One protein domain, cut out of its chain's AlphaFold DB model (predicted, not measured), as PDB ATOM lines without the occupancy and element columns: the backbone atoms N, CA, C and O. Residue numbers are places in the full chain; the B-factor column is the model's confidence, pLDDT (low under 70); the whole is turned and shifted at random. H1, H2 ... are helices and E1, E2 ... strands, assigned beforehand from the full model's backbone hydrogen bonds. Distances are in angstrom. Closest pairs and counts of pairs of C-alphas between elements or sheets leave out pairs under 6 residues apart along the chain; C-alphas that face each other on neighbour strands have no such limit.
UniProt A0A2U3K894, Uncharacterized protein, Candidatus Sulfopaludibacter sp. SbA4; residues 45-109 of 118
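What this domain is: This is residues 45 to 109 of the 118 residues of an uncharacterized protein of Candidatus Sulfopaludibacter sp. SbA4 (UniProt A0A2U3K894). Two kinked, two-stranded ribbons run along the length of the model with their turns toward the same end: one is made by E1 and E2 going out and E3 and E4 coming back, the other by E5 going out and E6 and E7 coming back. The ribbons come closest at E1 and E5, and after E7 the printed part ends in a short helix, H1, off to one side and apart from E1 to E6. The printed part has 65 residues, with seven named strands followed by one named helix, and is mostly strand by its named elements, which hold 30 residues, under half. Three sheets of two antiparallel strands are present: E1 - E4, E2 - E3 and E5 - E7. The whole is compact, with a radius of gyration of the C-alphas of 12.2 A, and only just elongated, spanning 35 by 23 by 16 A.

Where its parts are: E1, residues 48 to 50, is 6.5 A long and begins at C-alpha 48 (298.938, 270.948, 263.541). E2, residues 53 to 57, is 12.7 A long, and E3, residues 60 to 64, is 12.9 A. E4, residues 67 to 69, is 6.4 A; E5, residues 77 to 79, is 6.6 A. E6, residues 87 to 89, and E7, residues 92 to 94, are each 6.4 A. H1, residues 104 to 108, is 8.2 A and ends at C-alpha 108 (312.417, 282.278, 260.968).

How they stand to each other: E1 is antiparallel to E4, with N 48 and O 69 2.8 A apart, within hydrogen-bond range. E1 runs on into E2 at 56 degrees. E2 and E3 form a hairpin, with N 57 and O 60 at 2.7 A. E3 runs on into E4 at 69 degrees. E5 is antiparallel to E7, with N 79 and O 92 at 2.8 A. The closest C-alphas of E1 and E5 are those of Val 50 and Trp 78, 6.4 A apart. E6 pairs with no named strand, but its residues 88 to 89 pair antiparallel with residues 82 to 83; it runs on into E7 at 57 degrees. E2 and E6 are near each other, with 5 pairs of C-alphas within 10 A. Residues 92 to 93 of E7 pair antiparallel with residues 100 to 101. In H1, 0 of 1 O i to N i+4 pairs and 2 of 2 O i to N i+3 pairs are within hydrogen-bond range.

The domain as a whole: The two C-alphas farthest apart, those of Val 45 and Gln 86, are 38.1 A apart. The printed part has no cut and no long link. The mean pLDDT of the printed part is 86.2; residues 104 to 109 are under 70.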
ATOM      1  N   VAL A  45     292.418 275.471 267.942       90.94
ATOM      2  CA  VAL A  45     291.825 274.837 266.756       90.94
ATOM      3  C   VAL A  45     292.558 275.281 265.486       90.94
ATOM      4  O   VAL A  45     292.914 276.447 265.329       90.94
ATOM      5  N   GLY A  46     292.785 274.335 264.571       88.50
ATOM      6  CA  GLY A  46     293.442 274.587 263.285       88.50
ATOM      7  C   GLY A  46     294.974 274.563 263.323       88.50
ATOM      8  O   GLY A  46     295.597 274.691 262.271       88.50
ATOM      9  N   TYR A  47     295.591 274.367 264.491       89.69
ATOM     10  CA  TYR A  47     297.022 274.089 264.591       89.69
ATOM     11  C   TYR A  47     297.302 272.593 264.426       89.69
ATOM     12  O   TYR A  47     296.600 271.745 264.972       89.69
ATOM     13  N   SER A  48     298.365 272.282 263.695       90.56
ATOM     14  CA  SER A  48     298.938 270.948 263.541       90.56
ATOM     15  C   SER A  48     300.338 270.914 264.135       90.56
ATOM     16  O   SER A  48     301.075 271.904 264.097       90.56
ATOM     17  N   TRP A  49     300.683 269.773 264.723       89.88
ATOM     18  CA  TRP A  49     302.010 269.545 265.268       89.88
ATOM     19  C   TRP A  49     302.934 269.028 264.177       89.88
ATOM     20  O   TRP A  49     302.644 268.021 263.535       89.88
ATOM     21  N   VAL A  50     304.055 269.714 264.000       89.88
ATOM     22  CA  VAL A  50     305.189 269.248 263.214       89.88
ATOM     23  C   VAL A  50     306.192 268.663 264.200       89.88
ATOM     24  O   VAL A  50     306.704 269.379 265.065       89.88
ATOM     25  N   GLY A  51     306.434 267.353 264.105       88.31
ATOM     26  CA  GLY A  51     307.452 266.666 264.900       88.31
ATOM     27  C   GLY A  51     308.837 267.261 264.659       88.31
ATOM     28  O   GLY A  51     309.096 267.825 263.602       88.31
ATOM     29  N   GLY A  52     309.735 267.165 265.641       88.44
ATOM     30  CA  GLY A  52     311.121 267.571 265.414       88.44
ATOM     31  C   GLY A  52     311.799 266.628 264.419       88.44
ATOM     32  O   GLY A  52     311.574 265.419 264.466       88.44
ATOM     33  N   TYR A  53     312.621 267.164 263.522       89.62
ATOM     34  CA  TYR A  53     313.226 266.381 262.445       89.62
ATOM     35  C   TYR A  53     314.638 266.853 262.097       89.62
ATOM     36  O   TYR A  53     315.041 267.986 262.362       89.62
ATOM     37  N   TRP A  54     315.404 265.962 261.472       91.44
ATOM     38  CA  TRP A  54     316.699 266.293 260.887       91.44
ATOM     39  C   TRP A  54     316.522 266.832 259.465       91.44
ATOM     40  O   TRP A  54     315.768 266.265 258.670       91.44
ATOM     41  N   TYR A  55     317.253 267.892 259.125       89.81
ATOM     42  CA  TYR A  55     317.295 268.435 257.767       89.81
ATOM     43  C   TYR A  55     318.725 268.796 257.342       89.81
ATOM     44  O   TYR A  55     319.541 269.173 258.191       89.81
ATOM     45  N   PRO A  56     319.070 268.636 256.052       90.12
ATOM     46  CA  PRO A  56     320.396 268.940 255.546       90.12
ATOM     47  C   PRO A  56     320.591 270.453 255.378       90.12
ATOM     48  O   PRO A  56     319.797 271.140 254.742       90.12
ATOM     49  N   VAL A  57     321.705 270.962 255.894       88.50
ATOM     50  CA  VAL A  57     322.202 272.327 255.722       88.50
ATOM     51  C   VAL A  57     323.669 272.232 255.335       88.50
ATOM     52  O   VAL A  57     324.476 271.713 256.104       88.50
ATOM     53  N   ALA A  58     324.015 272.706 254.136       87.56
ATOM     54  CA  ALA A  58     325.395 272.719 253.637       87.56
ATOM     55  C   ALA A  58     326.143 271.373 253.805       87.56
ATOM     56  O   ALA A  58     327.305 271.340 254.189       87.56
ATOM     57  N   GLY A  59     325.461 270.248 253.548       87.50
ATOM     58  CA  GLY A  59     326.049 268.903 253.638       87.50
ATOM     59  C   GLY A  59     326.057 268.269 255.036       87.50
ATOM     60  O   GLY A  59     326.496 267.130 255.177       87.50
ATOM     61  N   HIS A  60     325.531 268.949 256.055       89.81
ATOM     62  CA  HIS A  60     325.416 268.434 257.421       89.81
ATOM     63  C   HIS A  60     323.962 268.405 257.883       89.81
ATOM     64  O   HIS A  60     323.151 269.201 257.426       89.81
ATOM     65  N   TYR A  61     323.615 267.523 258.821       90.75
ATOM     66  CA  TYR A  61     322.278 267.536 259.413       90.75
ATOM     67  C   TYR A  61     322.181 268.530 260.564       90.75
ATOM     68  O   TYR A  61     323.008 268.531 261.476       90.75
ATOM     69  N   ARG A  62     321.105 269.313 260.559       91.38
ATOM     70  CA  ARG A  62     320.685 270.161 261.669       91.38
ATOM     71  C   ARG A  62     319.342 269.682 262.203       91.38
ATOM     72  O   ARG A  62     318.493 269.209 261.452       91.38
ATOM     73  N   TRP A  63     319.189 269.752 263.520       90.06
ATOM     74  CA  TRP A  63     317.935 269.417 264.179       90.06
ATOM     75  C   TRP A  63     316.997 270.617 264.113       90.06
ATOM     76  O   TRP A  63     317.410 271.736 264.429       90.06
ATOM     77  N   HIS A  64     315.757 270.367 263.714       87.88
ATOM     78  CA  HIS A  64     314.647 271.287 263.867       87.88
ATOM     79  C   HIS A  64     313.785 270.818 265.040       87.88
ATOM     80  O   HIS A  64     313.347 269.668 265.064       87.88
ATOM     81  N   ASP A  65     313.531 271.693 266.012       87.38
ATOM     82  CA  ASP A  65     312.643 271.365 267.127       87.38
ATOM     83  C   ASP A  65     311.189 271.280 266.662       87.38
ATOM     84  O   ASP A  65     310.774 271.990 265.750       87.38
ATOM     85  N   GLY A  66     310.400 270.402 267.281       87.56
ATOM     86  CA  GLY A  66     308.985 270.290 266.941       87.56
ATOM     87  C   GLY A  66     308.221 271.572 267.279       87.56
ATOM     88  O   GLY A  66     308.547 272.270 268.244       87.56
ATOM     89  N   TYR A  67     307.193 271.889 266.498       88.56
ATOM     90  CA  TYR A  67     306.432 273.119 266.670       88.56
ATOM     91  C   TYR A  67     304.975 272.989 266.233       88.56
ATOM     92  O   TYR A  67     304.600 272.168 265.399       88.56
ATOM     93  N   TRP A  68     304.139 273.853 266.804       88.75
ATOM     94  CA  TRP A  68     302.769 274.049 266.353       88.75
ATOM     95  C   TRP A  68     302.724 275.069 265.227       88.75
ATOM     96  O   TRP A  68     303.302 276.151 265.345       88.75
ATOM     97  N   THR A  69     301.993 274.750 264.165       88.31
ATOM     98  CA  THR A  69     301.766 275.659 263.040       88.31
ATOM     99  C   THR A  69     300.406 275.421 262.408       88.31
ATOM    100  O   THR A  69     299.819 274.350 262.559       88.31
ATOM    101  N   ARG A  70     299.892 276.413 261.685       87.69
ATOM    102  CA  ARG A  70     298.728 276.200 260.828       87.69
ATOM    103  C   ARG A  70     299.172 275.494 259.545       87.69
ATOM    104  O   ARG A  70     300.163 275.917 258.937       87.69
ATOM    105  N   PRO A  71     298.441 274.465 259.093       88.44
ATOM    106  CA  PRO A  71     298.703 273.853 257.805       88.44
ATOM    107  C   PRO A  71     298.651 274.867 256.657       88.44
ATOM    108  O   PRO A  71     298.003 275.923 256.721       88.44
ATOM    109  N   VAL A  72     299.333 274.530 255.563       86.25
ATOM    110  CA  VAL A  72     299.368 275.377 254.364       86.25
ATOM    111  C   VAL A  72     297.972 275.576 253.751       86.25
ATOM    112  O   VAL A  72     297.692 276.647 253.223       86.25
ATOM    113  N   TYR A  73     297.062 274.617 253.925       86.94
ATOM    114  CA  TYR A  73     295.626 274.746 253.670       86.94
ATOM    115  C   TYR A  73     294.827 273.812 254.595       86.94
ATOM    116  O   TYR A  73     295.381 272.885 255.184       86.94
ATOM    117  N   VAL A  74     293.520 274.049 254.735       87.62
ATOM    118  CA  VAL A  74     292.632 273.218 255.570       87.62
ATOM    119  C   VAL A  74     292.632 271.769 255.082       87.62
ATOM    120  O   VAL A  74     292.396 271.525 253.904       87.62
ATOM    121  N   GLY A  75     292.878 270.824 255.991       88.38
ATOM    122  CA  GLY A  75     292.954 269.394 255.677       88.38
ATOM    123  C   GLY A  75     294.348 268.906 255.267       88.38
ATOM    124  O   GLY A  75     294.538 267.700 255.147       88.38
ATOM    125  N   ALA A  76     295.330 269.801 255.098       91.88
ATOM    126  CA  ALA A  76     296.712 269.376 254.909       91.88
ATOM    127  C   ALA A  76     297.288 268.778 256.202       91.88
ATOM    128  O   ALA A  76     297.094 269.328 257.289       91.88
ATOM    129  N   HIS A  77     298.062 267.706 256.072       91.38
ATOM    130  CA  HIS A  77     298.811 267.081 257.156       91.38
ATOM    131  C   HIS A  77     300.311 267.094 256.859       91.38
ATOM    132  O   HIS A  77     300.736 267.192 255.708       91.38
ATOM    133  N   TRP A  78     301.116 267.050 257.918       91.94
ATOM    134  CA  TRP A  78     302.568 267.018 257.804       91.94
ATOM    135  C   TRP A  78     303.053 265.600 257.506       91.94
ATOM    136  O   TRP A  78     302.725 264.670 258.243       91.94
ATOM    137  N   VAL A  79     303.874 265.454 256.468       93.00
ATOM    138  CA  VAL A  79     304.639 264.241 256.180       93.00
ATOM    139  C   VAL A  79     306.093 264.496 256.554       93.00
ATOM    140  O   VAL A  79     306.745 265.391 256.011       93.00
ATOM    141  N   GLU A  80     306.599 263.713 257.506       91.06
ATOM    142  CA  GLU A  80     307.951 263.885 258.035       91.06
ATOM    143  C   GLU A  80     309.031 263.610 256.974       91.06
ATOM    144  O   GLU A  80     308.849 262.754 256.098       91.06
ATOM    145  N   PRO A  81     310.187 264.299 257.048       91.69
ATOM    146  CA  PRO A  81     311.313 263.993 256.183       91.69
ATOM    147  C   PRO A  81     311.808 262.569 256.420       91.69
ATOM    148  O   PRO A  81     311.827 262.074 257.548       91.69
ATOM    149  N   ARG A  82     312.286 261.924 255.357       91.75
ATOM    150  CA  ARG A  82     312.769 260.539 255.416       91.75
ATOM    151  C   ARG A  82     314.088 260.373 254.686       91.75
ATOM    152  O   ARG A  82     314.404 261.123 253.771       91.75
ATOM    153  N   HIS A  83     314.835 259.345 255.062       92.62
ATOM    154  CA  HIS A  83     316.027 258.899 254.346       92.62
ATOM    155  C   HIS A  83     315.852 257.424 253.983       92.62
ATOM    156  O   HIS A  83     315.425 256.646 254.832       92.62
ATOM    157  N   ASP A  84     316.121 257.045 252.734       92.50
ATOM    158  CA  ASP A  84     315.927 255.667 252.241       92.50
ATOM    159  C   ASP A  84     317.212 254.818 252.227       92.50
ATOM    160  O   ASP A  84     317.243 253.724 251.668       92.50
ATOM    161  N   GLY A  85     318.284 255.317 252.840       89.31
ATOM    162  CA  GLY A  85     319.618 254.722 252.805       89.31
ATOM    163  C   GLY A  85     320.529 255.340 251.743       89.31
ATOM    164  O   GLY A  85     321.746 255.233 251.877       89.31
ATOM    165  N   GLN A  86     319.985 256.047 250.749       89.81
ATOM    166  CA  GLN A  86     320.756 256.751 249.717       89.81
ATOM    167  C   GLN A  86     320.411 258.239 249.651       89.81
ATOM    168  O   GLN A  86     321.301 259.093 249.608       89.81
ATOM    169  N   LEU A  87     319.118 258.544 249.640       91.38
ATOM    170  CA  LEU A  87     318.581 259.875 249.437       91.38
ATOM    171  C   LEU A  87     317.806 260.331 250.668       91.38
ATOM    172  O   LEU A  87     317.006 259.598 251.250       91.38
ATOM    173  N   TYR A  88     318.035 261.588 251.027       91.88
ATOM    174  CA  TYR A  88     317.183 262.352 251.921       91.88
ATOM    175  C   TYR A  88     316.037 262.976 251.127       91.88
ATOM    176  O   TYR A  88     316.290 263.653 250.135       91.88
ATOM    177  N   TYR A  89     314.806 262.827 251.602       91.50
ATOM    178  CA  TYR A  89     313.619 263.500 251.083       91.50
ATOM    179  C   TYR A  89     313.122 264.488 252.132       91.50
ATOM    180  O   TYR A  89     312.882 264.105 253.281       91.50
ATOM    181  N   ALA A  90     312.967 265.747 251.726       90.38
ATOM    182  CA  ALA A  90     312.426 266.787 252.590       90.38
ATOM    183  C   ALA A  90     310.975 266.477 252.984       90.38
ATOM    184  O   ALA A  90     310.226 265.871 252.215       90.38
ATOM    185  N   GLY A  91     310.589 266.912 254.183       90.50
ATOM    186  CA  GLY A  91     309.201 266.850 254.628       90.50
ATOM    187  C   GLY A  91     308.324 267.822 253.840       90.50
ATOM    188  O   GLY A  91     308.800 268.815 253.283       90.50
ATOM    189  N   TYR A  92     307.033 267.530 253.780       91.56
ATOM    190  CA  TYR A  92     306.076 268.301 252.995       91.56
ATOM    191  C   TYR A  92     304.683 268.255 253.617       91.56
ATOM    192  O   TYR A  92     304.384 267.435 254.484       91.56
ATOM    193  N   TRP A  93     303.827 269.168 253.175       91.38
ATOM    194  CA  TRP A  93     302.405 269.153 253.491       91.38
ATOM    195  C   TRP A  93     301.657 268.375 252.421       91.38
ATOM    196  O   TRP A  93     301.866 268.641 251.240       91.38
ATOM    197  N   ASP A  94     300.784 267.460 252.821       93.06
ATOM    198  CA  ASP A  94     299.992 266.631 251.913       93.06
ATOM    199  C   ASP A  94     298.495 266.712 252.216       93.06
ATOM    200  O   ASP A  94     298.091 266.958 253.353       93.06
ATOM    201  N   GLY A  95     297.663 266.501 251.201       90.62
ATOM    202  CA  GLY A  95     296.210 266.589 251.305       90.62
ATOM    203  C   GLY A  95     295.527 266.725 249.945       90.62
ATOM    204  O   GLY A  95     296.154 266.628 248.893       90.62
ATOM    205  N   GLU A  96     294.219 266.984 249.958       89.56
ATOM    206  CA  GLU A  96     293.375 266.980 248.749       89.56
ATOM    207  C   GLU A  96     293.799 267.990 247.674       89.56
ATOM    208  O   GLU A  96     293.504 267.806 246.495       89.56
ATOM    209  N   ARG A  97     294.501 269.061 248.064       88.44
ATOM    210  CA  ARG A  97     295.010 270.082 247.130       88.44
ATOM    211  C   ARG A  97     296.423 269.774 246.625       88.44
ATOM    212  O   ARG A  97     297.031 270.622 245.978       88.44
ATOM    213  N   GLY A  98     296.936 268.581 246.918       87.88
ATOM    214  CA  GLY A  98     298.259 268.119 246.526       87.88
ATOM    215  C   GLY A  98     299.367 268.511 247.503       87.88
ATOM    216  O   GLY A  98     299.148 269.172 248.524       87.88
ATOM    217  N   GLN A  99     300.580 268.081 247.161       89.81
ATOM    218  CA  GLN A  99     301.755 268.237 248.009       89.81
ATOM    219  C   GLN A  99     302.352 269.639 247.899       89.81
ATOM    220  O   GLN A  99     302.579 270.149 246.801       89.81
ATOM    221  N   VAL A 100     302.679 270.235 249.044       88.19
ATOM    222  CA  VAL A 100     303.416 271.498 249.124       88.19
ATOM    223  C   VAL A 100     304.713 271.270 249.884       88.19
ATOM    224  O   VAL A 100     304.703 270.945 251.074       88.19
ATOM    225  N   ALA A 101     305.834 271.469 249.189       84.38
ATOM    226  CA  ALA A 101     307.162 271.391 249.781       84.38
ATOM    227  C   ALA A 101     307.288 272.355 250.968       84.38
ATOM    228  O   ALA A 101     306.806 273.491 250.937       84.38
ATOM    229  N   HIS A 102     307.942 271.893 252.027       80.38
ATOM    230  CA  HIS A 102     308.235 272.728 253.176       80.38
ATOM    231  C   HIS A 102     309.535 273.493 252.957       80.38
ATOM    232  O   HIS A 102     310.582 272.883 252.757       80.38
ATOM    233  N   ASP A 103     309.477 274.821 253.006       70.44
ATOM    234  CA  ASP A 103     310.679 275.649 253.012       70.44
ATOM    235  C   ASP A 103     311.084 275.948 254.460       70.44
ATOM    236  O   ASP A 103     310.386 276.659 255.181       70.44
ATOM    237  N   HIS A 104     312.235 275.416 254.873       64.62
ATOM    238  CA  HIS A 104     312.813 275.607 256.208       64.62
ATOM    239  C   HIS A 104     313.172 277.074 256.512       64.62
ATOM    240  O   HIS A 104     313.397 277.449 257.660       64.62
ATOM    241  N   ARG A 105     313.225 277.956 255.502       61.22
ATOM    242  CA  ARG A 105     313.390 279.403 255.735       61.22
ATOM    243  C   ARG A 105     312.182 280.008 256.446       61.22
ATOM    244  O   ARG A 105     312.324 281.025 257.121       61.22
ATOM    245  N   TRP A 106     311.015 279.378 256.329       57.88
ATOM    246  CA  TRP A 106     309.778 279.835 256.957       57.88
ATOM    247  C   TRP A 106     309.786 279.703 258.482       57.88
ATOM    248  O   TRP A 106     308.982 280.356 259.145       57.88
ATOM    249  N   ASP A 107     310.721 278.940 259.049       56.59
ATOM    250  CA  ASP A 107     310.852 278.769 260.498       56.59
ATOM    251  C   ASP A 107     311.339 280.054 261.201       56.59
ATOM    252  O   ASP A 107     311.102 280.246 262.396       56.59
ATOM    253  N   HIS A 108     311.959 280.980 260.458       49.53
ATOM    254  CA  HIS A 108     312.417 282.278 260.968       49.53
ATOM    255  C   HIS A 108     311.348 283.384 260.923       49.53
ATOM    256  O   HIS A 108     311.499 284.399 261.601       49.53
ATOM    257  N   GLU A 109     310.261 283.199 260.170       50.12
ATOM    258  CA  GLU A 109     309.217 284.212 259.952       50.12
ATOM    259  C   GLU A 109     307.888 283.810 260.605       50.12
ATOM    260  O   GLU A 109     306.821 283.909 259.997       50.12
TER     261      GLU A 109